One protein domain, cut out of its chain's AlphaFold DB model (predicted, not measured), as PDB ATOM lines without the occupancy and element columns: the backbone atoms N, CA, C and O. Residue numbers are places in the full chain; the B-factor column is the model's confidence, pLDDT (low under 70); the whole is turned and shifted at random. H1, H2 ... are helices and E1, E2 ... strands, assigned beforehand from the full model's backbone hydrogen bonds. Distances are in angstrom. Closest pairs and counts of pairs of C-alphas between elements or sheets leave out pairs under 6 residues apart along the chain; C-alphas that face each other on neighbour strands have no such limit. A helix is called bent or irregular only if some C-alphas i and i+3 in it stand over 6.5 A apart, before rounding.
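What this domain is: This is residues 12 to 26 and 34 to 175 of the 176 residues of an uncharacterized protein of Gammaproteobacteria bacterium (UniProt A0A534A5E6). Two antiparallel sheets, partly face to face with their strands crossed, join at a corner where E1 runs on into E2 and E3 into E4; H1 and H2 pack on both. H3 covers the larger sheet's other face from H2, H5 packs on edge strand E7, and H4 makes a corner with H5. The printed part has 157 residues with five named helices and nine named strands, in the order H1, E1 to E9, H2 to H5; the sheets run E3 E2 E9 E8 E7 and E1 E4 E5 E6. The class is mixed, helices and strands; the whole is compact, with a radius of gyration of the C-alphas of 14.6 A, spanning 43 by 32 by 31 A.

How they stand to each other: The larger sheet, strongly twisted, runs E3, residues 51 to 55, E2, 39 to 44, E9, 112 to 117, E8, 100 to 107, and E7, 90 to 96. Within hydrogen-bond range are N 42 and O 52 at 2.8 A, N 43 and O 113 at 2.9 A, N 105 and O 114 at 2.8 A, and N 94 and O 102 at 2.9 A. The smaller sheet runs E1, 34 to 36, E4, 58 to 63, E5, 66 to 71, and E6, 81 to 84, with N 35 and O 60 at 2.9 A, N 61 and O 68 at 2.9 A, and N 67 and O 83 at 2.9 A. E4 E5 E6 and E7 E8 E9 are meanders, each strand the antiparallel neighbour of the one before; E2 and E3 form a hairpin, as do E4 and E5, E5 and E6, E7 and E8, and E8 and E9. The larger sheet makes three layers, helices on both faces: H1, 15 to 24, and H2, 121 to 128, on one, H3, 136 to 145, on the other; the smaller makes two layers, H1 and H2 on one face. H1 runs across the larger sheet, at 88 degrees to E9 on the local plane. H5, 162 to 174, is over E7; their closest C-alphas, Met 93 and Cys 173, are 4.9 A apart. H3 and H5 touch only at their ends, H5 with residues 171 to 174 alone; the closest C-alphas, Ser 136 and Ser 172, are 4.5 A apart. H2 and H5 touch at a steep tilt of 46 degrees, opposite ways, closest at the C-alphas of Trp 127 and Tyr 165, 7.6 A. H4, 152 to 160, is irregular, C-alphas 154 and 157 being 8.1 A apart, and touches H5 only at the corner, with residues 164 to 168 of H5 alone; the C-alphas of Gln 158 and Tyr 165 are closest, 5.2 A. Every O i to N i+4 pair is within hydrogen-bond range in H1, H2, H3 and H5; H4 has 0 of 5, and 4 of 6 O i to N i+3 pairs.

Where its parts are: E8 is 21.6 A long, E7 20.1 A and H5 18.7 A. H1 begins at C-alpha 15 (250.251, 222.490, 199.722), and H5 ends at C-alpha 174 (273.330, 207.224, 209.759).

The domain as a whole: The C-alphas farthest apart, Val 76 and Gln 160, are 44.4 A apart. Residues 27 to 33 are not printed, and C-alphas 26 and 34 stand 17.7 A apart across the cut. Of the links printed whole, none is long. Mean pLDDT of the printed part is 90.2; residues 48 to 49 and 98 to 99 are under 70.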
ATOM      1  N   PHE A  12     255.602 228.428 192.463       72.75
ATOM      2  CA  PHE A  12     254.265 228.495 193.047       72.75
ATOM      3  C   PHE A  12     254.252 227.866 194.444       72.75
ATOM      4  O   PHE A  12     254.977 226.906 194.705       72.75
ATOM      5  N   SER A  13     253.390 228.383 195.325       82.56
ATOM      6  CA  SER A  13     253.196 227.844 196.678       82.56
ATOM      7  C   SER A  13     252.673 226.400 196.650       82.56
ATOM      8  O   SER A  13     251.663 226.108 195.996       82.56
ATOM      9  N   SER A  14     253.355 225.498 197.364       89.62
ATOM     10  CA  SER A  14     252.945 224.098 197.520       89.62
ATOM     11  C   SER A  14     251.877 223.931 198.605       89.62
ATOM     12  O   SER A  14     251.644 224.833 199.408       89.62
ATOM     13  N   ALA A  15     251.224 222.767 198.665       90.44
ATOM     14  CA  ALA A  15     250.251 222.490 199.722       90.44
ATOM     15  C   ALA A  15     250.897 222.513 201.119       90.44
ATOM     16  O   ALA A  15     250.331 223.096 202.035       90.44
ATOM     17  N   GLU A  16     252.100 221.951 201.263       93.25
ATOM     18  CA  GLU A  16     252.851 221.949 202.525       93.25
ATOM     19  C   GLU A  16     253.232 223.365 202.952       93.25
ATOM     20  O   GLU A  16     253.148 223.697 204.133       93.25
ATOM     21  N   TYR A  17     253.628 224.211 201.997       93.12
ATOM     22  CA  TYR A  17     253.952 225.599 202.300       93.12
ATOM     23  C   TYR A  17     252.706 226.361 202.754       93.12
ATOM     24  O   TYR A  17     252.755 227.051 203.765       93.12
ATOM     25  N   LYS A  18     251.560 226.159 202.092       93.06
ATOM     26  CA  LYS A  18     250.279 226.742 202.520       93.06
ATOM     27  C   LYS A  18     249.840 226.268 203.900       93.06
ATOM     28  O   LYS A  18     249.285 227.063 204.652       93.06
ATOM     29  N   ASP A  19     250.087 225.003 204.241       93.69
ATOM     30  CA  ASP A  19     249.798 224.470 205.575       93.69
ATOM     31  C   ASP A  19     250.635 225.220 206.642       93.69
ATOM     32  O   ASP A  19     250.118 225.564 207.708       93.69
ATOM     33  N   LEU A  20     251.894 225.571 206.331       95.00
ATOM     34  CA  LEU A  20     252.724 226.433 207.180       95.00
ATOM     35  C   LEU A  20     252.261 227.897 207.194       95.00
ATOM     36  O   LEU A  20     252.199 228.489 208.266       95.00
ATOM     37  N   GLU A  21     251.917 228.489 206.049       94.81
ATOM     38  CA  GLU A  21     251.397 229.864 205.974       94.81
ATOM     39  C   GLU A  21     250.094 230.028 206.755       94.81
ATOM     40  O   GLU A  21     249.891 231.033 207.429       94.81
ATOM     41  N   HIS A  22     249.213 229.033 206.709       94.44
ATOM     42  CA  HIS A  22     247.978 229.055 207.478       94.44
ATOM     43  C   HIS A  22     248.244 229.023 208.990       94.44
ATOM     44  O   HIS A  22     247.554 229.700 209.748       94.44
ATOM     45  N   ALA A  23     249.252 228.266 209.432       95.06
ATOM     46  CA  ALA A  23     249.603 228.154 210.846       95.06
ATOM     47  C   ALA A  23     250.446 229.332 211.368       95.06
ATOM     48  O   ALA A  23     250.308 229.720 212.527       95.06
ATOM     49  N   PHE A  24     251.335 229.875 210.534       95.69
ATOM     50  CA  PHE A  24     252.450 230.733 210.956       95.69
ATOM     51  C   PHE A  24     252.676 231.959 210.057       95.69
ATOM     52  O   PHE A  24     253.705 232.635 210.164       95.69
ATOM     53  N   GLY A  25     251.761 232.231 209.129       93.25
ATOM     54  CA  GLY A  25     251.844 233.357 208.208       93.25
ATOM     55  C   GLY A  25     251.459 234.698 208.831       93.25
ATOM     56  O   GLY A  25     251.007 234.792 209.972       93.25
ATOM     57  N   GLY A  26     251.631 235.765 208.049       78.81
ATOM     58  CA  GLY A  26     251.169 237.116 208.398       78.81
ATOM     59  C   GLY A  26     252.071 237.891 209.364       78.81
ATOM     60  O   GLY A  26     251.727 239.006 209.749       78.81
ATOM     61  N   ALA A  34     269.146 237.082 207.422       74.31
ATOM     62  CA  ALA A  34     268.748 235.983 206.540       74.31
ATOM     63  C   ALA A  34     269.961 235.301 205.930       74.31
ATOM     64  O   ALA A  34     270.878 235.959 205.434       74.31
ATOM     65  N   LYS A  35     269.904 233.975 205.881       78.06
ATOM     66  CA  LYS A  35     270.773 233.156 205.048       78.06
ATOM     67  C   LYS A  35     269.930 232.507 203.967       78.06
ATOM     68  O   LYS A  35     268.867 231.962 204.244       78.06
ATOM     69  N   SER A  36     270.388 232.548 202.724       71.94
ATOM     70  CA  SER A  36     269.749 231.753 201.679       71.94
ATOM     71  C   SER A  36     270.000 230.277 201.968       71.94
ATOM     72  O   SER A  36     271.155 229.853 202.025       71.94
ATOM     73  N   ALA A  37     268.934 229.501 202.166       78.25
ATOM     74  CA  ALA A  37     269.065 228.055 202.228       78.25
ATOM     75  C   ALA A  37     269.284 227.533 200.807       78.25
ATOM     76  O   ALA A  37     268.591 227.944 199.873       78.25
ATOM     77  N   LEU A  38     270.247 226.625 200.644       81.75
ATOM     78  CA  LEU A  38     270.520 225.998 199.349       81.75
ATOM     79  C   LEU A  38     269.267 225.281 198.826       81.75
ATOM     80  O   LEU A  38     268.886 225.417 197.664       81.75
ATOM     81  N   GLN A  39     268.610 224.548 199.720       90.88
ATOM     82  CA  GLN A  39     267.342 223.893 199.470       90.88
ATOM     83  C   GLN A  39     266.559 223.797 200.777       90.88
ATOM     84  O   GLN A  39     267.119 223.477 201.828       90.88
ATOM     85  N   VAL A  40     265.259 224.056 200.679       93.31
ATOM     86  CA  VAL A  40     264.281 223.761 201.723       93.31
ATOM     87  C   VAL A  40     263.375 222.642 201.226       93.31
ATOM     88  O   VAL A  40     262.755 222.771 200.169       93.31
ATOM     89  N   THR A  41     263.283 221.562 201.990       94.19
ATOM     90  CA  THR A  41     262.397 220.428 201.724       94.19
ATOM     91  C   THR A  41     261.261 220.439 202.744       94.19
ATOM     92  O   THR A  41     261.504 220.457 203.947       94.19
ATOM     93  N   LEU A  42     260.012 220.416 202.284       94.94
ATOM     94  CA  LEU A  42     258.836 220.222 203.130       94.94
ATOM     95  C   LEU A  42     258.245 218.848 202.854       94.94
ATOM     96  O   LEU A  42     257.808 218.607 201.734       94.94
ATOM     97  N   THR A  43     258.178 217.975 203.855       94.50
ATOM     98  CA  THR A  43     257.506 216.670 203.739       94.50
ATOM     99  C   THR A  43     256.315 216.606 204.683       94.50
ATOM    100  O   THR A  43     256.451 216.905 205.868       94.50
ATOM    101  N   SER A  44     255.156 216.183 204.175       94.00
ATOM    102  CA  SER A  44     253.950 216.012 204.990       94.00
ATOM    103  C   SER A  44     253.815 214.588 205.539       94.00
ATOM    104  O   SER A  44     253.987 213.612 204.815       94.00
ATOM    105  N   ASN A  45     253.438 214.479 206.813       91.31
ATOM    106  CA  ASN A  45     252.961 213.256 207.474       91.31
ATOM    107  C   ASN A  45     251.443 213.048 207.242       91.31
ATOM    108  O   ASN A  45     250.936 211.918 207.211       91.31
ATOM    109  N   PHE A  46     250.694 214.142 207.069       89.75
ATOM    110  CA  PHE A  46     249.238 214.100 206.912       89.75
ATOM    111  C   PHE A  46     248.813 213.701 205.499       89.75
ATOM    112  O   PHE A  46     247.786 213.039 205.324       89.75
ATOM    113  N   ARG A  47     249.617 214.043 204.492       84.31
ATOM    114  CA  ARG A  47     249.381 213.692 203.089       84.31
ATOM    115  C   ARG A  47     250.241 212.476 202.735       84.31
ATOM    116  O   ARG A  47     251.408 212.414 203.103       84.31
ATOM    117  N   GLN A  48     249.676 211.474 202.055       66.88
ATOM    118  CA  GLN A  48     250.465 210.313 201.630       66.88
ATOM    119  C   GLN A  48     251.509 210.748 200.590       66.88
ATOM    120  O   GLN A  48     251.152 211.142 199.484       66.88
ATOM    121  N   ALA A  49     252.787 210.658 200.975       57.31
ATOM    122  CA  ALA A  49     253.967 210.816 200.121       57.31
ATOM    123  C   ALA A  49     254.089 212.156 199.370       57.31
ATOM    124  O   ALA A  49     254.535 212.177 198.223       57.31
ATOM    125  N   SER A  50     253.743 213.281 200.008       83.62
ATOM    126  CA  SER A  50     253.998 214.600 199.423       83.62
ATOM    127  C   SER A  50     255.263 215.235 200.002       83.62
ATOM    128  O   SER A  50     255.471 215.304 201.217       83.62
ATOM    129  N   SER A  51     256.157 215.641 199.104       90.19
ATOM    130  CA  SER A  51     257.321 216.462 199.420       90.19
ATOM    131  C   SER A  51     257.443 217.581 198.401       90.19
ATOM    132  O   SER A  51     257.249 217.359 197.206       90.19
ATOM    133  N   SER A  52     257.776 218.767 198.888       91.75
ATOM    134  CA  SER A  52     258.007 219.957 198.079       91.75
ATOM    135  C   SER A  52     259.417 220.467 198.319       91.75
ATOM    136  O   SER A  52     259.852 220.570 199.464       91.75
ATOM    137  N   HIS A  53     260.122 220.787 197.237       91.00
ATOM    138  CA  HIS A  53     261.507 221.243 197.280       91.00
ATOM    139  C   HIS A  53     261.603 222.669 196.739       91.00
ATOM    140  O   HIS A  53     261.140 222.963 195.636       91.00
ATOM    141  N   PHE A  54     262.240 223.543 197.507       89.62
ATOM    142  CA  PHE A  54     262.427 224.954 197.202       89.62
ATOM    143  C   PHE A  54     263.927 225.236 197.108       89.62
ATOM    144  O   PHE A  54     264.612 225.331 198.124       89.62
ATOM    145  N   ASN A  55     264.448 225.328 195.883       86.75
ATOM    146  CA  ASN A  55     265.879 225.513 195.620       86.75
ATOM    147  C   ASN A  55     266.196 227.003 195.494       86.75
ATOM    148  O   ASN A  55     265.772 227.635 194.526       86.75
ATOM    149  N   SER A  56     266.926 227.567 196.459       78.94
ATOM    150  CA  SER A  56     267.298 228.992 196.495       78.94
ATOM    151  C   SER A  56     266.127 229.990 196.388       78.94
ATOM    152  O   SER A  56     266.336 231.164 196.085       78.94
ATOM    153  N   THR A  57     264.886 229.552 196.620       83.31
ATOM    154  CA  THR A  57     263.684 230.405 196.587       83.31
ATOM    155  C   THR A  57     263.194 230.814 197.962       83.31
ATOM    156  O   THR A  57     262.373 231.720 198.063       83.31
ATOM    157  N   LEU A  58     263.706 230.177 199.012       88.44
ATOM    158  CA  LEU A  58     263.437 230.521 200.398       88.44
ATOM    159  C   LEU A  58     264.748 230.928 201.069       88.44
ATOM    160  O   LEU A  58     265.733 230.187 201.054       88.44
ATOM    161  N   SER A  59     264.754 232.109 201.675       89.44
ATOM    162  CA  SER A  59     265.761 232.470 202.666       89.44
ATOM    163  C   SER A  59     265.279 232.045 204.046       89.44
ATOM    164  O   SER A  59     264.089 232.113 204.346       89.44
ATOM    165  N   VAL A  60     266.205 231.591 204.879       91.69
ATOM    166  CA  VAL A  60     265.943 231.146 206.242       91.69
ATOM    167  C   VAL A  60     266.607 232.117 207.208       91.69
ATOM    168  O   VAL A  60     267.800 232.411 207.110       91.69
ATOM    169  N   ARG A  61     265.826 232.624 208.156       92.31
ATOM    170  CA  ARG A  61     266.303 233.397 209.304       92.31
ATOM    171  C   ARG A  61     266.169 232.534 210.545       92.31
ATOM    172  O   ARG A  61     265.087 232.039 210.841       92.31
ATOM    173  N   MET A  62     267.270 232.371 211.264       91.19
ATOM    174  CA  MET A  62     267.305 231.714 212.568       91.19
ATOM    175  C   MET A  62     267.445 232.807 213.626       91.19
ATOM    176  O   MET A  62     268.220 233.748 213.439       91.19
ATOM    177  N   SER A  63     266.641 232.753 214.682       90.94
ATOM    178  CA  SER A  63     266.649 233.745 215.763       90.94
ATOM    179  C   SER A  63     266.220 233.121 217.085       90.94
ATOM    180  O   SER A  63     265.704 232.004 217.089       90.94
ATOM    181  N   ASP A  64     266.333 233.887 218.170       90.38
ATOM    182  CA  ASP A  64     265.857 233.495 219.502       90.38
ATOM    183  C   ASP A  64     264.349 233.189 219.544       90.38
ATOM    184  O   ASP A  64     263.867 232.415 220.371       90.38
ATOM    185  N   ALA A  65     263.580 233.790 218.628       90.75
ATOM    186  CA  ALA A  65     262.139 233.591 218.533       90.75
ATOM    187  C   ALA A  65     261.753 232.317 217.762       90.75
ATOM    188  O   ALA A  65     260.645 231.806 217.949       90.75
ATOM    189  N   GLY A  66     262.638 231.785 216.910       93.62
ATOM    190  CA  GLY A  66     262.333 230.641 216.053       93.62
ATOM    191  C   GLY A  66     263.032 230.669 214.697       93.62
ATOM    192  O   GLY A  66     264.108 231.251 214.527       93.62
ATOM    193  N   ILE A  67     262.359 230.083 213.705       94.38
ATOM    194  CA  ILE A  67     262.809 229.984 212.315       94.38
ATOM    195  C   ILE A  67     261.815 230.690 211.401       94.38
ATOM    196  O   ILE A  67     260.619 230.420 211.450       94.38
ATOM    197  N   GLN A  68     262.302 231.565 210.531       94.69
ATOM    198  CA  GLN A  68     261.471 232.265 209.561       94.69
ATOM    199  C   GLN A  68     261.891 231.909 208.137       94.69
ATOM    200  O   GLN A  68     263.076 231.928 207.805       94.69
ATOM    201  N   LEU A  69     260.903 231.586 207.305       94.00
ATOM    202  CA  LEU A  69     261.056 231.340 205.876       94.00
ATOM    203  C   LEU A  69     260.574 232.577 205.121       94.00
ATOM    204  O   LEU A  69     259.409 232.970 205.216       94.00
ATOM    205  N   GLU A  70     261.479 233.176 204.364       91.94
ATOM    206  CA  GLU A  70     261.242 234.360 203.552       91.94
ATOM    207  C   GLU A  70     261.326 233.979 202.068       91.94
ATOM    208  O   GLU A  70     262.417 233.671 201.573       91.94
ATOM    209  N   PRO A  71     260.195 233.969 201.343       90.31
ATOM    210  CA  PRO A  71     260.199 233.751 199.906       90.31
ATOM    211  C   PRO A  71     260.965 234.837 199.158       90.31
ATOM    212  O   PRO A  71     260.895 236.020 199.491       90.31
ATOM    213  N   SER A  72     261.675 234.443 198.104       87.00
ATOM    214  CA  SER A  72     262.287 235.397 197.188       87.00
ATOM    215  C   SER A  72     261.206 236.211 196.459       87.00
ATOM    216  O   SER A  72     260.089 235.728 196.264       87.00
ATOM    217  N   PRO A  73     261.522 237.414 195.944       82.19
ATOM    218  CA  PRO A  73     260.557 238.222 195.191       82.19
ATOM    219  C   PRO A  73     259.974 237.545 193.935       82.19
ATOM    220  O   PRO A  73     259.009 238.044 193.361       82.19
ATOM    221  N   SER A  74     260.570 236.443 193.465       80.50
ATOM    222  CA  SER A  74     260.089 235.656 192.322       80.50
ATOM    223  C   SER A  74     259.157 234.499 192.710       80.50
ATOM    224  O   SER A  74     258.630 233.832 191.819       80.50
ATOM    225  N   ALA A  75     258.967 234.235 194.004       83.25
ATOM    226  CA  ALA A  75     258.072 233.205 194.514       83.25
ATOM    227  C   ALA A  75     256.634 233.746 194.586       83.25
ATOM    228  O   ALA A  75     256.277 234.530 195.464       83.25
ATOM    229  N   VAL A  76     255.801 233.365 193.618       79.31
ATOM    230  CA  VAL A  76     254.450 233.920 193.472       79.31
ATOM    231  C   VAL A  76     253.471 233.170 194.370       79.31
ATOM    232  O   VAL A  76     253.376 231.943 194.338       79.31
ATOM    233  N   GLY A  77     252.689 233.931 195.141       82.44
ATOM    234  CA  GLY A  77     251.662 233.383 196.030       82.44
ATOM    235  C   GLY A  77     252.221 232.713 197.285       82.44
ATOM    236  O   GLY A  77     251.520 231.895 197.870       82.44
ATOM    237  N   MET A  78     253.462 233.032 197.658       89.94
ATOM    238  CA  MET A  78     254.098 232.621 198.907       89.94
ATOM    239  C   MET A  78     254.303 233.860 199.780       89.94
ATOM    240  O   MET A  78     254.962 234.817 199.374       89.94
ATOM    241  N   GLY A  79     253.711 233.855 200.964       90.44
ATOM    242  CA  GLY A  79     253.925 234.816 202.032       90.44
ATOM    243  C   GLY A  79     254.998 234.347 203.006       90.44
ATOM    244  O   GLY A  79     255.487 233.227 202.947       90.44
ATOM    245  N   MET A  80     255.385 235.233 203.916       92.56
ATOM    246  CA  MET A  80     256.366 234.925 204.953       92.56
ATOM    247  C   MET A  80     255.791 233.962 205.996       92.56
ATOM    248  O   MET A  80     254.642 234.116 206.410       92.56
ATOM    249  N   VAL A  81     256.612 233.023 206.468       95.12
ATOM    250  CA  VAL A  81     256.250 232.025 207.488       95.12
ATOM    251  C   VAL A  81     257.192 232.173 208.677       95.12
ATOM    252  O   VAL A  81     258.402 232.084 208.495       95.12
ATOM    253  N   SER A  82     256.663 232.370 209.888       95.81
ATOM    254  CA  SER A  82     257.466 232.541 211.114       95.81
ATOM    255  C   SER A  82     257.130 231.465 212.142       95.81
ATOM    256  O   SER A  82     256.131 231.551 212.851       95.81
ATOM    257  N   ILE A  83     257.961 230.429 212.204       96.50
ATOM    258  CA  ILE A  83     257.768 229.240 213.034       96.50
ATOM    259  C   ILE A  83     258.401 229.499 214.407       96.50
ATOM    260  O   ILE A  83     259.629 229.569 214.496       96.50
ATOM    261  N   PRO A  84     257.615 229.633 215.490       95.31
ATOM    262  CA  PRO A  84     258.173 229.859 216.816       95.31
ATOM    263  C   PRO A  84     258.877 228.604 217.345       95.31
ATOM    264  O   PRO A  84     258.442 227.487 217.061       95.31
ATOM    265  N   VAL A  85     259.895 228.773 218.199       95.12
ATOM    266  CA  VAL A  85     260.610 227.648 218.856       95.12
ATOM    267  C   VAL A  85     259.637 226.649 219.492       95.12
ATOM    268  O   VAL A  85     259.806 225.436 219.381       95.12
ATOM    269  N   ALA A  86     258.571 227.151 220.122       94.31
ATOM    270  CA  ALA A  86     257.574 226.331 220.805       94.31
ATOM    271  C   ALA A  86     256.827 225.351 219.881       94.31
ATOM    272  O   ALA A  86     256.369 224.317 220.362       94.31
ATOM    273  N   ALA A  87     256.715 225.649 218.582       95.94
ATOM    274  CA  ALA A  87     256.063 224.773 217.607       95.94
ATOM    275  C   ALA A  87     256.968 223.631 217.111       95.94
ATOM    276  O   ALA A  87     256.474 222.665 216.528       95.94
ATOM    277  N   ILE A  88     258.282 223.739 217.329       96.06
ATOM    278  CA  ILE A  88     259.261 222.729 216.931       96.06
ATOM    279  C   ILE A  88     259.370 221.712 218.062       96.06
ATOM    280  O   ILE A  88     259.801 222.051 219.165       96.06
ATOM    281  N   GLU A  89     258.975 220.466 217.804       95.38
ATOM    282  CA  GLU A  89     259.014 219.416 218.829       95.38
ATOM    283  C   GLU A  89     260.426 218.862 219.002       95.38
ATOM    284  O   GLU A  89     260.904 218.695 220.122       95.38
ATOM    285  N   SER A  90     261.111 218.631 217.888       95.75
ATOM    286  CA  SER A  90     262.469 218.106 217.863       95.75
ATOM    287  C   SER A  90     263.152 218.452 216.544       95.75
ATOM    288  O   SER A  90     262.489 218.631 215.519       95.75
ATOM    289  N   CYS A  91     264.476 218.459 216.555       96.38
ATOM    290  CA  CYS A  91     265.299 218.401 215.361       96.38
ATOM    291  C   CYS A  91     265.605 216.940 215.002       96.38
ATOM    292  O   CYS A  91     265.429 216.035 215.813       96.38
ATOM    293  N   SER A  92     266.019 216.683 213.773       95.62
ATOM    294  CA  SER A  92     266.540 215.394 213.312       95.62
ATOM    295  C   SER A  92     267.600 215.662 212.241       95.62
ATOM    296  O   SER A  92     267.796 216.801 211.819       95.62
ATOM    297  N   MET A  93     268.290 214.622 211.784       94.50
ATOM    298  CA  MET A  93     269.166 214.721 210.622       94.50
ATOM    299  C   MET A  93     268.873 213.577 209.659       94.50
ATOM    300  O   MET A  93     268.838 212.417 210.068       94.50
ATOM    301  N   THR A  94     268.677 213.908 208.386       90.69
ATOM    302  CA  THR A  94     268.535 212.945 207.292       90.69
ATOM    303  C   THR A  94     269.777 213.026 206.412       90.69
ATOM    304  O   THR A  94     270.121 214.096 205.913       90.69
ATOM    305  N   CYS A  95     270.452 211.898 206.183       89.56
ATOM    306  CA  CYS A  95     271.576 211.832 205.252       89.56
ATOM    307  C   CYS A  95     271.271 210.916 204.075       89.56
ATOM    308  O   CYS A  95     270.737 209.819 204.242       89.56
ATOM    309  N   SER A  96     271.635 211.362 202.873       81.62
ATOM    310  CA  SER A  96     271.545 210.558 201.656       81.62
ATOM    311  C   SER A  96     272.879 210.569 200.908       81.62
ATOM    312  O   SER A  96     273.430 211.609 200.543       81.62
ATOM    313  N   GLY A  97     273.451 209.378 200.718       73.62
ATOM    314  CA  GLY A  97     274.806 209.242 200.188       73.62
ATOM    315  C   GLY A  97     275.859 209.950 201.053       73.62
ATOM    316  O   GLY A  97     275.673 210.167 202.247       73.62
ATOM    317  N   ASN A  98     276.990 210.310 200.441       66.31
ATOM    318  CA  ASN A  98     278.170 210.754 201.194       66.31
ATOM    319  C   ASN A  98     278.205 212.262 201.502       66.31
ATOM    320  O   ASN A  98     279.057 212.689 202.279       66.31
ATOM    321  N   LEU A  99     277.332 213.079 200.897       69.44
ATOM    322  CA  LEU A  99     277.459 214.548 200.929       69.44
ATOM    323  C   LEU A  99     276.154 215.315 201.179       69.44
ATOM    324  O   LEU A  99     276.218 216.514 201.438       69.44
ATOM    325  N   VAL A 100     274.988 214.671 201.103       84.12
ATOM    326  CA  VAL A 100     273.700 215.353 201.288       84.12
ATOM    327  C   VAL A 100     273.269 215.166 202.733       84.12
ATOM    328  O   VAL A 100     272.933 214.053 203.143       84.12
ATOM    329  N   ARG A 101     273.309 216.256 203.503       88.81
ATOM    330  CA  ARG A 101     272.851 216.292 204.893       88.81
ATOM    331  C   ARG A 101     271.726 217.306 205.009       88.81
ATOM    332  O   ARG A 101     271.953 218.490 204.785       88.81
ATOM    333  N   GLU A 102     270.534 216.848 205.347       93.00
ATOM    334  CA  GLU A 102     269.426 217.719 205.721       93.00
ATOM    335  C   GLU A 102     269.325 217.752 207.242       93.00
ATOM    336  O   GLU A 102     269.168 216.708 207.881       93.00
ATOM    337  N   THR A 103     269.412 218.947 207.820       94.75
ATOM    338  CA  THR A 103     268.992 219.159 209.205       94.75
ATOM    339  C   THR A 103     267.491 219.405 209.183       94.75
ATOM    340  O   THR A 103     267.018 220.302 208.485       94.75
ATOM    341  N   ASP A 104     266.737 218.591 209.911       95.75
ATOM    342  CA  ASP A 104     265.280 218.574 209.879       95.75
ATOM    343  C   ASP A 104     264.693 219.202 211.143       95.75
ATOM    344  O   ASP A 104     265.130 218.888 212.247       95.75
ATOM    345  N   LEU A 105     263.638 220.000 210.999       97.31
ATOM    346  CA  LEU A 105     262.758 220.414 212.092       97.31
ATOM    347  C   LEU A 105     261.436 219.661 211.988       97.31
ATOM    348  O   LEU A 105     260.817 219.624 210.919       97.31
ATOM    349  N   LEU A 106     260.996 219.063 213.093       96.88
ATOM    350  CA  LEU A 106     259.756 218.297 213.143       96.88
ATOM    351  C   LEU A 106     258.644 219.150 213.764       96.88
ATOM    352  O   LEU A 106     258.722 219.550 214.928       96.88
ATOM    353  N   LEU A 107     257.603 219.417 212.972       96.75
ATOM    354  CA  LEU A 107     256.448 220.247 213.319       96.75
ATOM    355  C   LEU A 107     255.202 219.352 213.412       96.75
ATOM    356  O   LEU A 107     254.421 219.279 212.457       96.75
ATOM    357  N   PRO A 108     254.999 218.609 214.518       93.50
ATOM    358  CA  PRO A 108     253.926 217.622 214.610       93.50
ATOM    359  C   PRO A 108     252.530 218.243 214.519       93.50
ATOM    360  O   PRO A 108     251.640 217.610 213.958       93.50
ATOM    361  N   GLY A 109     252.342 219.481 214.997       92.75
ATOM    362  CA  GLY A 109     251.058 220.185 214.906       92.75
ATOM    363  C   GLY A 109     250.602 220.426 213.464       92.75
ATOM    364  O   GLY A 109     249.417 220.319 213.163       92.75
ATOM    365  N   GLN A 110     251.548 220.690 212.560       93.69
ATOM    366  CA  GLN A 110     251.293 220.880 211.129       93.69
ATOM    367  C   GLN A 110     251.516 219.586 210.336       93.69
ATOM    368  O   GLN A 110     251.204 219.528 209.149       93.69
ATOM    369  N   GLY A 111     252.058 218.545 210.975       94.62
ATOM    370  CA  GLY A 111     252.456 217.312 210.309       94.62
ATOM    371  C   GLY A 111     253.528 217.553 209.247       94.62
ATOM    372  O   GLY A 111     253.480 216.904 208.206       94.62
ATOM    373  N   ILE A 112     254.452 218.496 209.474       96.25
ATOM    374  CA  ILE A 112     255.481 218.900 208.502       96.25
ATOM    375  C   ILE A 112     256.885 218.603 209.027       96.25
ATOM    376  O   ILE A 112     257.237 218.982 210.144       96.25
ATOM    377  N   LYS A 113     257.699 217.941 208.203       96.38
ATOM    378  CA  LYS A 113     259.161 217.904 208.327       96.38
ATOM    379  C   LYS A 113     259.733 219.018 207.457       96.38
ATOM    380  O   LYS A 113     259.520 218.995 206.246       96.38
ATOM    381  N   LEU A 114     260.440 219.966 208.063       96.81
ATOM    382  CA  LEU A 114     261.171 221.027 207.370       96.81
ATOM    383  C   LEU A 114     262.657 220.652 207.325       96.81
ATOM    384  O   LEU A 114     263.346 220.794 208.329       96.81
ATOM    385  N   GLY A 115     263.139 220.172 206.183       95.38
ATOM    386  CA  GLY A 115     264.547 219.859 205.944       95.38
ATOM    387  C   GLY A 115     265.297 221.047 205.344       95.38
ATOM    388  O   GLY A 115     264.843 221.632 204.359       95.38
ATOM    389  N   LEU A 116     266.448 221.397 205.918       94.62
ATOM    390  CA  LEU A 116     267.377 222.394 205.383       94.62
ATOM    391  C   LEU A 116     268.660 221.710 204.916       94.62
ATOM    392  O   LEU A 116     269.418 221.156 205.719       94.62
ATOM    393  N   LEU A 117     268.915 221.757 203.610       92.56
ATOM    394  CA  LEU A 117     270.088 221.121 203.024       92.56
ATOM    395  C   LEU A 117     271.374 221.856 203.422       92.56
ATOM    396  O   LEU A 117     271.484 223.071 203.255       92.56
ATOM    397  N   ASN A 118     272.369 221.097 203.887       87.44
ATOM    398  CA  ASN A 118     273.723 221.547 204.212       87.44
ATOM    399  C   ASN A 118     273.752 222.788 205.119       87.44
ATOM    400  O   ASN A 118     274.564 223.687 204.919       87.44
ATOM    401  N   THR A 119     272.864 222.816 206.117       89.81
ATOM    402  CA  THR A 119     272.754 223.896 207.112       89.81
ATOM    403  C   THR A 119     273.173 223.367 208.496       89.81
ATOM    404  O   THR A 119     272.313 223.070 209.332       89.81
ATOM    405  N   PRO A 120     274.481 223.143 208.744       87.56
ATOM    406  CA  PRO A 120     274.972 222.612 210.019       87.56
ATOM    407  C   PRO A 120     274.697 223.547 211.200       87.56
ATOM    408  O   PRO A 120     274.467 223.070 212.304       87.56
ATOM    409  N   GLU A 121     274.638 224.859 210.975       91.38
ATOM    410  CA  GLU A 121     274.334 225.836 212.024       91.38
ATOM    411  C   GLU A 121     272.918 225.681 212.602       91.38
ATOM    412  O   GLU A 121     272.641 226.184 213.688       91.38
ATOM    413  N   LEU A 122     272.015 224.971 211.910       93.44
ATOM    414  CA  LEU A 122     270.704 224.653 212.468       93.44
ATOM    415  C   LEU A 122     270.832 223.675 213.645       93.44
ATOM    416  O   LEU A 122     270.045 223.759 214.578       93.44
ATOM    417  N   ILE A 123     271.838 222.791 213.649       94.31
ATOM    418  CA  ILE A 123     272.108 221.893 214.784       94.31
ATOM    419  C   ILE A 123     272.534 222.715 216.004       94.31
ATOM    420  O   ILE A 123     272.030 222.482 217.102       94.31
ATOM    421  N   ASP A 124     273.403 223.709 215.799       94.62
ATOM    422  CA  ASP A 124     273.807 224.642 216.856       94.62
ATOM    423  C   ASP A 124     272.612 225.405 217.411       94.62
ATOM    424  O   ASP A 124     272.403 225.450 218.621       94.62
ATOM    425  N   TRP A 125     271.768 225.911 216.515       95.31
ATOM    426  CA  TRP A 125     270.546 226.594 216.898       95.31
ATOM    427  C   TRP A 125     269.607 225.685 217.711       95.31
ATOM    428  O   TRP A 125     269.098 226.112 218.745       95.31
ATOM    429  N   CYS A 126     269.410 224.423 217.309       96.00
ATOM    430  CA  CYS A 126     268.577 223.478 218.057       96.00
ATOM    431  C   CYS A 126     269.118 223.221 219.472       96.00
ATOM    432  O   CYS A 126     268.339 223.166 220.424       96.00
ATOM    433  N   TRP A 127     270.442 223.100 219.616       95.81
ATOM    434  CA  TRP A 127     271.103 222.969 220.914       95.81
ATOM    435  C   TRP A 127     270.849 224.192 221.803       95.81
ATOM    436  O   TRP A 127     270.342 224.041 222.916       95.81
ATOM    437  N   ASP A 128     271.122 225.399 221.299       95.38
ATOM    438  CA  ASP A 128     270.987 226.645 222.069       95.38
ATOM    439  C   ASP A 128     269.541 226.874 222.550       95.38
ATOM    440  O   ASP A 128     269.299 227.355 223.661       95.38
ATOM    441  N   HIS A 129     268.560 226.446 221.752       94.88
ATOM    442  CA  HIS A 129     267.130 226.601 222.038       94.88
ATOM    443  C   HIS A 129     266.514 225.410 222.780       94.88
ATOM    444  O   HIS A 129     265.295 225.359 222.947       94.88
ATOM    445  N   HIS A 130     267.338 224.461 223.236       94.62
ATOM    446  CA  HIS A 130     266.900 223.262 223.953       94.62
ATOM    447  C   HIS A 130     265.841 222.455 223.176       94.62
ATOM    448  O   HIS A 130     264.900 221.894 223.747       94.62
ATOM    449  N   VAL A 131     265.993 222.387 221.852       95.81
ATOM    450  CA  VAL A 131     265.167 221.557 220.972       95.81
ATOM    451  C   VAL A 131     265.836 220.186 220.837       95.81
ATOM    452  O   VAL A 131     266.970 220.107 220.360       95.81
ATOM    453  N   PRO A 132     265.200 219.087 221.280       95.75
ATOM    454  CA  PRO A 132     265.851 217.780 221.328       95.75
ATOM    455  C   PRO A 132     266.089 217.203 219.934       95.75
ATOM    456  O   PRO A 132     265.399 217.562 218.985       95.75
ATOM    457  N   MET A 133     267.026 216.266 219.812       95.31
ATOM    458  CA  MET A 133     267.308 215.541 218.575       95.31
ATOM    459  C   MET A 133     266.562 214.199 218.574       95.31
ATOM    460  O   MET A 133     266.895 213.272 219.315       95.31
ATOM    461  N   ALA A 134     265.546 214.062 217.728       95.06
ATOM    462  CA  ALA A 134     264.857 212.799 217.514       95.06
ATOM    463  C   ALA A 134     265.764 211.791 216.790       95.06
ATOM    464  O   ALA A 134     266.560 212.143 215.916       95.06
ATOM    465  N   THR A 135     265.612 210.511 217.139       93.31
ATOM    466  CA  THR A 135     266.277 209.418 216.419       93.31
ATOM    467  C   THR A 135     265.698 209.271 215.017       93.31
ATOM    468  O   THR A 135     264.524 209.583 214.778       93.31
ATOM    469  N   SER A 136     266.487 208.704 214.105       91.81
ATOM    470  CA  SER A 136     266.029 208.418 212.744       91.81
ATOM    471  C   SER A 136     264.790 207.515 212.740       91.81
ATOM    472  O   SER A 136     263.833 207.742 211.999       91.81
ATOM    473  N   ALA A 137     264.759 206.522 213.634       92.69
ATOM    474  CA  ALA A 137     263.615 205.632 213.810       92.69
ATOM    475  C   ALA A 137     262.345 206.376 214.264       92.69
ATOM    476  O   ALA A 137     261.276 206.151 213.696       92.69
ATOM    477  N   SER A 138     262.455 207.282 215.243       94.50
ATOM    478  CA  SER A 138     261.311 208.052 215.758       94.50
ATOM    479  C   SER A 138     260.769 209.010 214.703       94.50
ATOM    480  O   SER A 138     259.565 209.051 214.462       94.50
ATOM    481  N   MET A 139     261.667 209.724 214.019       94.88
ATOM    482  CA  MET A 139     261.318 210.630 212.927       94.88
ATOM    483  C   MET A 139     260.615 209.882 211.787       94.88
ATOM    484  O   MET A 139     259.557 210.317 211.343       94.88
ATOM    485  N   ARG A 140     261.117 208.713 211.366       92.88
ATOM    486  CA  ARG A 140     260.472 207.886 210.329       92.88
ATOM    487  C   ARG A 140     259.134 207.304 210.777       92.88
ATOM    488  O   ARG A 140     258.195 207.285 209.983       92.88
ATOM    489  N   ALA A 141     259.029 206.827 212.017       94.25
ATOM    490  CA  ALA A 141     257.772 206.317 212.561       94.25
ATOM    491  C   ALA A 141     256.707 207.419 212.612       94.25
ATOM    492  O   ALA A 141     255.565 207.195 212.214       94.25
ATOM    493  N   TRP A 142     257.094 208.628 213.012       95.12
ATOM    494  CA  TRP A 142     256.218 209.787 212.942       95.12
ATOM    495  C   TRP A 142     255.855 210.156 211.508       95.12
ATOM    496  O   TRP A 142     254.677 210.323 211.206       95.12
ATOM    497  N   LEU A 143     256.832 210.228 210.609       93.25
ATOM    498  CA  LEU A 143     256.609 210.685 209.242       93.25
ATOM    499  C   LEU A 143     255.725 209.727 208.434       93.25
ATOM    500  O   LEU A 143     254.805 210.167 207.752       93.25
ATOM    501  N   TYR A 144     255.996 208.422 208.516       91.25
ATOM    502  CA  TYR A 144     255.381 207.419 207.641       91.25
ATOM    503  C   TYR A 144     254.271 206.613 208.311       91.25
ATOM    504  O   TYR A 144     253.318 206.220 207.641       91.25
ATOM    505  N   ASN A 145     254.365 206.393 209.625       92.56
ATOM    506  CA  ASN A 145     253.395 205.585 210.370       92.56
ATOM    507  C   ASN A 145     252.492 206.437 211.269       92.56
ATOM    508  O   ASN A 145     251.620 205.892 211.943       92.56
ATOM    509  N   ARG A 146     252.684 207.766 211.277       91.81
ATOM    510  CA  ARG A 146     251.940 208.729 212.105       91.81
ATOM    511  C   ARG A 146     252.007 208.429 213.602       91.81
ATOM    512  O   ARG A 146     251.135 208.847 214.362       91.81
ATOM    513  N   THR A 147     253.049 207.726 214.035       94.75
ATOM    514  CA  THR A 147     253.323 207.530 215.456       94.75
ATOM    515  C   THR A 147     253.668 208.886 216.078       94.75
ATOM    516  O   THR A 147     254.484 209.611 215.510       94.75
ATOM    517  N   PRO A 148     253.084 209.276 217.221       94.19
ATOM    518  CA  PRO A 148     253.488 210.506 217.894       94.19
ATOM    519  C   PRO A 148     254.995 210.518 218.173       94.19
ATOM    520  O   PRO A 148     255.571 209.485 218.525       94.19
ATOM    521  N   LEU A 149     255.628 211.682 218.021       93.25
ATOM    522  CA  LEU A 149     257.004 211.853 218.479       93.25
ATOM    523  C   LEU A 149     257.054 211.677 220.005       93.25
ATOM    524  O   LEU A 149     256.088 212.033 220.690       93.25
ATOM    525  N   PRO A 150     258.156 211.141 220.553       91.06
ATOM    526  CA  PRO A 150     258.391 211.189 221.988       91.06
ATOM    527  C   PRO A 150     258.311 212.636 222.490       91.06
ATOM    528  O   PRO A 150     258.781 213.557 221.824       91.06
ATOM    529  N   ALA A 151     257.700 212.839 223.656       86.44
ATOM    530  CA  ALA A 151     257.570 214.171 224.238       86.44
ATOM    531  C   ALA A 151     258.949 214.770 224.551       86.44
ATOM    532  O   ALA A 151     259.827 214.047 225.017       86.44
ATOM    533  N   LYS A 152     259.127 216.093 224.419       84.12
ATOM    534  CA  LYS A 152     260.404 216.782 224.734       84.12
ATOM    535  C   LYS A 152     261.104 216.303 226.016       84.12
ATOM    536  O   LYS A 152     262.317 216.115 226.031       84.12
ATOM    537  N   GLY A 153     260.339 216.052 227.081       82.06
ATOM    538  CA  GLY A 153     260.860 215.584 228.370       82.06
ATOM    539  C   GLY A 153     261.543 214.208 228.347       82.06
ATOM    540  O   GLY A 153     262.316 213.916 229.251       82.06
ATOM    541  N   SER A 154     261.322 213.366 227.330       85.88
ATOM    542  CA  SER A 154     262.024 212.078 227.207       85.88
ATOM    543  C   SER A 154     263.464 212.204 226.706       85.88
ATOM    544  O   SER A 154     264.178 211.208 226.667       85.88
ATOM    545  N   TYR A 155     263.894 213.405 226.313       84.94
ATOM    546  CA  TYR A 155     265.219 213.667 225.745       84.94
ATOM    547  C   TYR A 155     266.167 214.399 226.703       84.94
ATOM    548  O   TYR A 155     267.214 214.874 226.274       84.94
ATOM    549  N   VAL A 156     265.816 214.507 227.989       78.56
ATOM    550  CA  VAL A 156     266.567 215.295 228.989       78.56
ATOM    551  C   VAL A 156     268.061 214.972 229.033       78.56
ATOM    552  O   VAL A 156     268.876 215.879 229.190       78.56
ATOM    553  N   ASP A 157     268.438 213.714 228.806       87.31
ATOM    554  CA  ASP A 157     269.839 213.294 228.849       87.31
ATOM    555  C   ASP A 157     270.675 213.829 227.674       87.31
ATOM    556  O   ASP A 157     271.891 213.972 227.802       87.31
ATOM    557  N   GLN A 158     270.047 214.206 226.552       89.75
ATOM    558  CA  GLN A 158     270.762 214.753 225.390       89.75
ATOM    559  C   GLN A 158     271.406 216.110 225.680       89.75
ATOM    560  O   GLN A 158     272.410 216.453 225.063       89.75
ATOM    561  N   PHE A 159     270.863 216.867 226.636       91.94
ATOM    562  CA  PHE A 159     271.370 218.190 227.000       91.94
ATOM    563  C   PHE A 159     272.413 218.159 228.122       91.94
ATOM    564  O   PHE A 159     272.917 219.206 228.518       91.94
ATOM    565  N   GLN A 160     272.793 216.973 228.615       92.50
ATOM    566  CA  GLN A 160     273.867 216.849 229.607       92.50
ATOM    567  C   GLN A 160     275.235 217.254 229.040       92.50
ATOM    568  O   GLN A 160     276.109 217.699 229.782       92.50
ATOM    569  N   SER A 161     275.445 217.094 227.729       94.75
ATOM    570  CA  SER A 161     276.673 217.534 227.067       94.75
ATOM    571  C   SER A 161     276.454 217.806 225.585       94.75
ATOM    572  O   SER A 161     275.712 217.088 224.914       94.75
ATOM    573  N   ARG A 162     277.186 218.790 225.052       94.94
ATOM    574  CA  ARG A 162     277.144 219.105 223.622       94.94
ATOM    575  C   ARG A 162     277.586 217.924 222.754       94.94
ATOM    576  O   ARG A 162     276.952 217.617 221.753       94.94
ATOM    577  N   ALA A 163     278.631 217.217 223.187       95.00
ATOM    578  CA  ALA A 163     279.141 216.045 222.484       95.00
ATOM    579  C   ALA A 163     278.093 214.923 222.368       95.00
ATOM    580  O   ALA A 163     278.002 214.285 221.324       95.00
ATOM    581  N   GLY A 164     277.284 214.700 223.411       93.06
ATOM    582  CA  GLY A 164     276.193 213.722 223.369       93.06
ATOM    583  C   GLY A 164     275.090 214.107 222.379       93.06
ATOM    584  O   GLY A 164     274.587 213.250 221.654       93.06
ATOM    585  N   TYR A 165     274.755 215.396 222.302       95.19
ATOM    586  CA  TYR A 165     273.787 215.911 221.333       95.19
ATOM    587  C   TYR A 165     274.272 215.748 219.885       95.19
ATOM    588  O   TYR A 165     273.531 215.257 219.032       95.19
ATOM    589  N   ASP A 166     275.535 216.090 219.616       94.06
ATOM    590  CA  ASP A 166     276.135 215.937 218.286       94.06
ATOM    591  C   ASP A 166     276.286 214.458 217.886       94.06
ATOM    592  O   ASP A 166     276.050 214.107 216.726       94.06
ATOM    593  N   ASP A 167     276.610 213.566 218.835       92.75
ATOM    594  CA  ASP A 167     276.616 212.113 218.597       92.75
ATOM    595  C   ASP A 167     275.216 211.619 218.212       92.75
ATOM    596  O   ASP A 167     275.061 210.864 217.249       92.75
ATOM    597  N   GLN A 168     274.170 212.098 218.892       92.25
ATOM    598  CA  GLN A 168     272.797 211.767 218.521       92.25
ATOM    599  C   GLN A 168     272.437 212.292 217.125       92.25
ATOM    600  O   GLN A 168     271.827 211.554 216.349       92.25
ATOM    601  N   ALA A 169     272.831 213.518 216.770       91.62
ATOM    602  CA  ALA A 169     272.628 214.048 215.421       91.62
ATOM    603  C   ALA A 169     273.292 213.137 214.375       91.62
ATOM    604  O   ALA A 169     272.665 212.739 213.389       91.62
ATOM    605  N   HIS A 170     274.541 212.735 214.624       91.19
ATOM    606  CA  HIS A 170     275.292 211.832 213.759       91.19
ATOM    607  C   HIS A 170     274.622 210.457 213.611       91.19
ATOM    608  O   HIS A 170     274.482 209.959 212.492       91.19
ATOM    609  N   ARG A 171     274.140 209.866 214.711       90.31
ATOM    610  CA  ARG A 171     273.381 208.604 214.683       90.31
ATOM    611  C   ARG A 171     272.099 208.728 213.869       90.31
ATOM    612  O   ARG A 171     271.849 207.870 213.023       90.31
ATOM    613  N   SER A 172     271.348 209.817 214.056       88.38
ATOM    614  CA  SER A 172     270.132 210.088 213.285       88.38
ATOM    615  C   SER A 172     270.431 210.147 211.783       88.38
ATOM    616  O   SER A 172     269.740 209.503 211.000       88.38
ATOM    617  N   CYS A 173     271.521 210.795 211.378       86.94
ATOM    618  CA  CYS A 173     271.976 210.818 209.985       86.94
ATOM    619  C   CYS A 173     272.309 209.433 209.420       86.94
ATOM    620  O   CYS A 173     271.934 209.123 208.291       86.94
ATOM    621  N   MET A 174     272.982 208.581 210.193       83.94
ATOM    622  CA  MET A 174     273.330 207.224 209.759       83.94
ATOM    623  C   MET A 174     272.136 206.255 209.733       83.94
ATOM    624  O   MET A 174     272.273 205.133 209.248       83.94
ATOM    625  N   GLY A 175     270.968 206.673 210.227       76.56
ATOM    626  CA  GLY A 175     269.770 205.839 210.265       76.56
ATOM    627  C   GLY A 175     269.671 204.918 211.484       76.56
ATOM    628  O   GLY A 175     268.838 204.009 211.454       76.56
TER     629      GLY A 175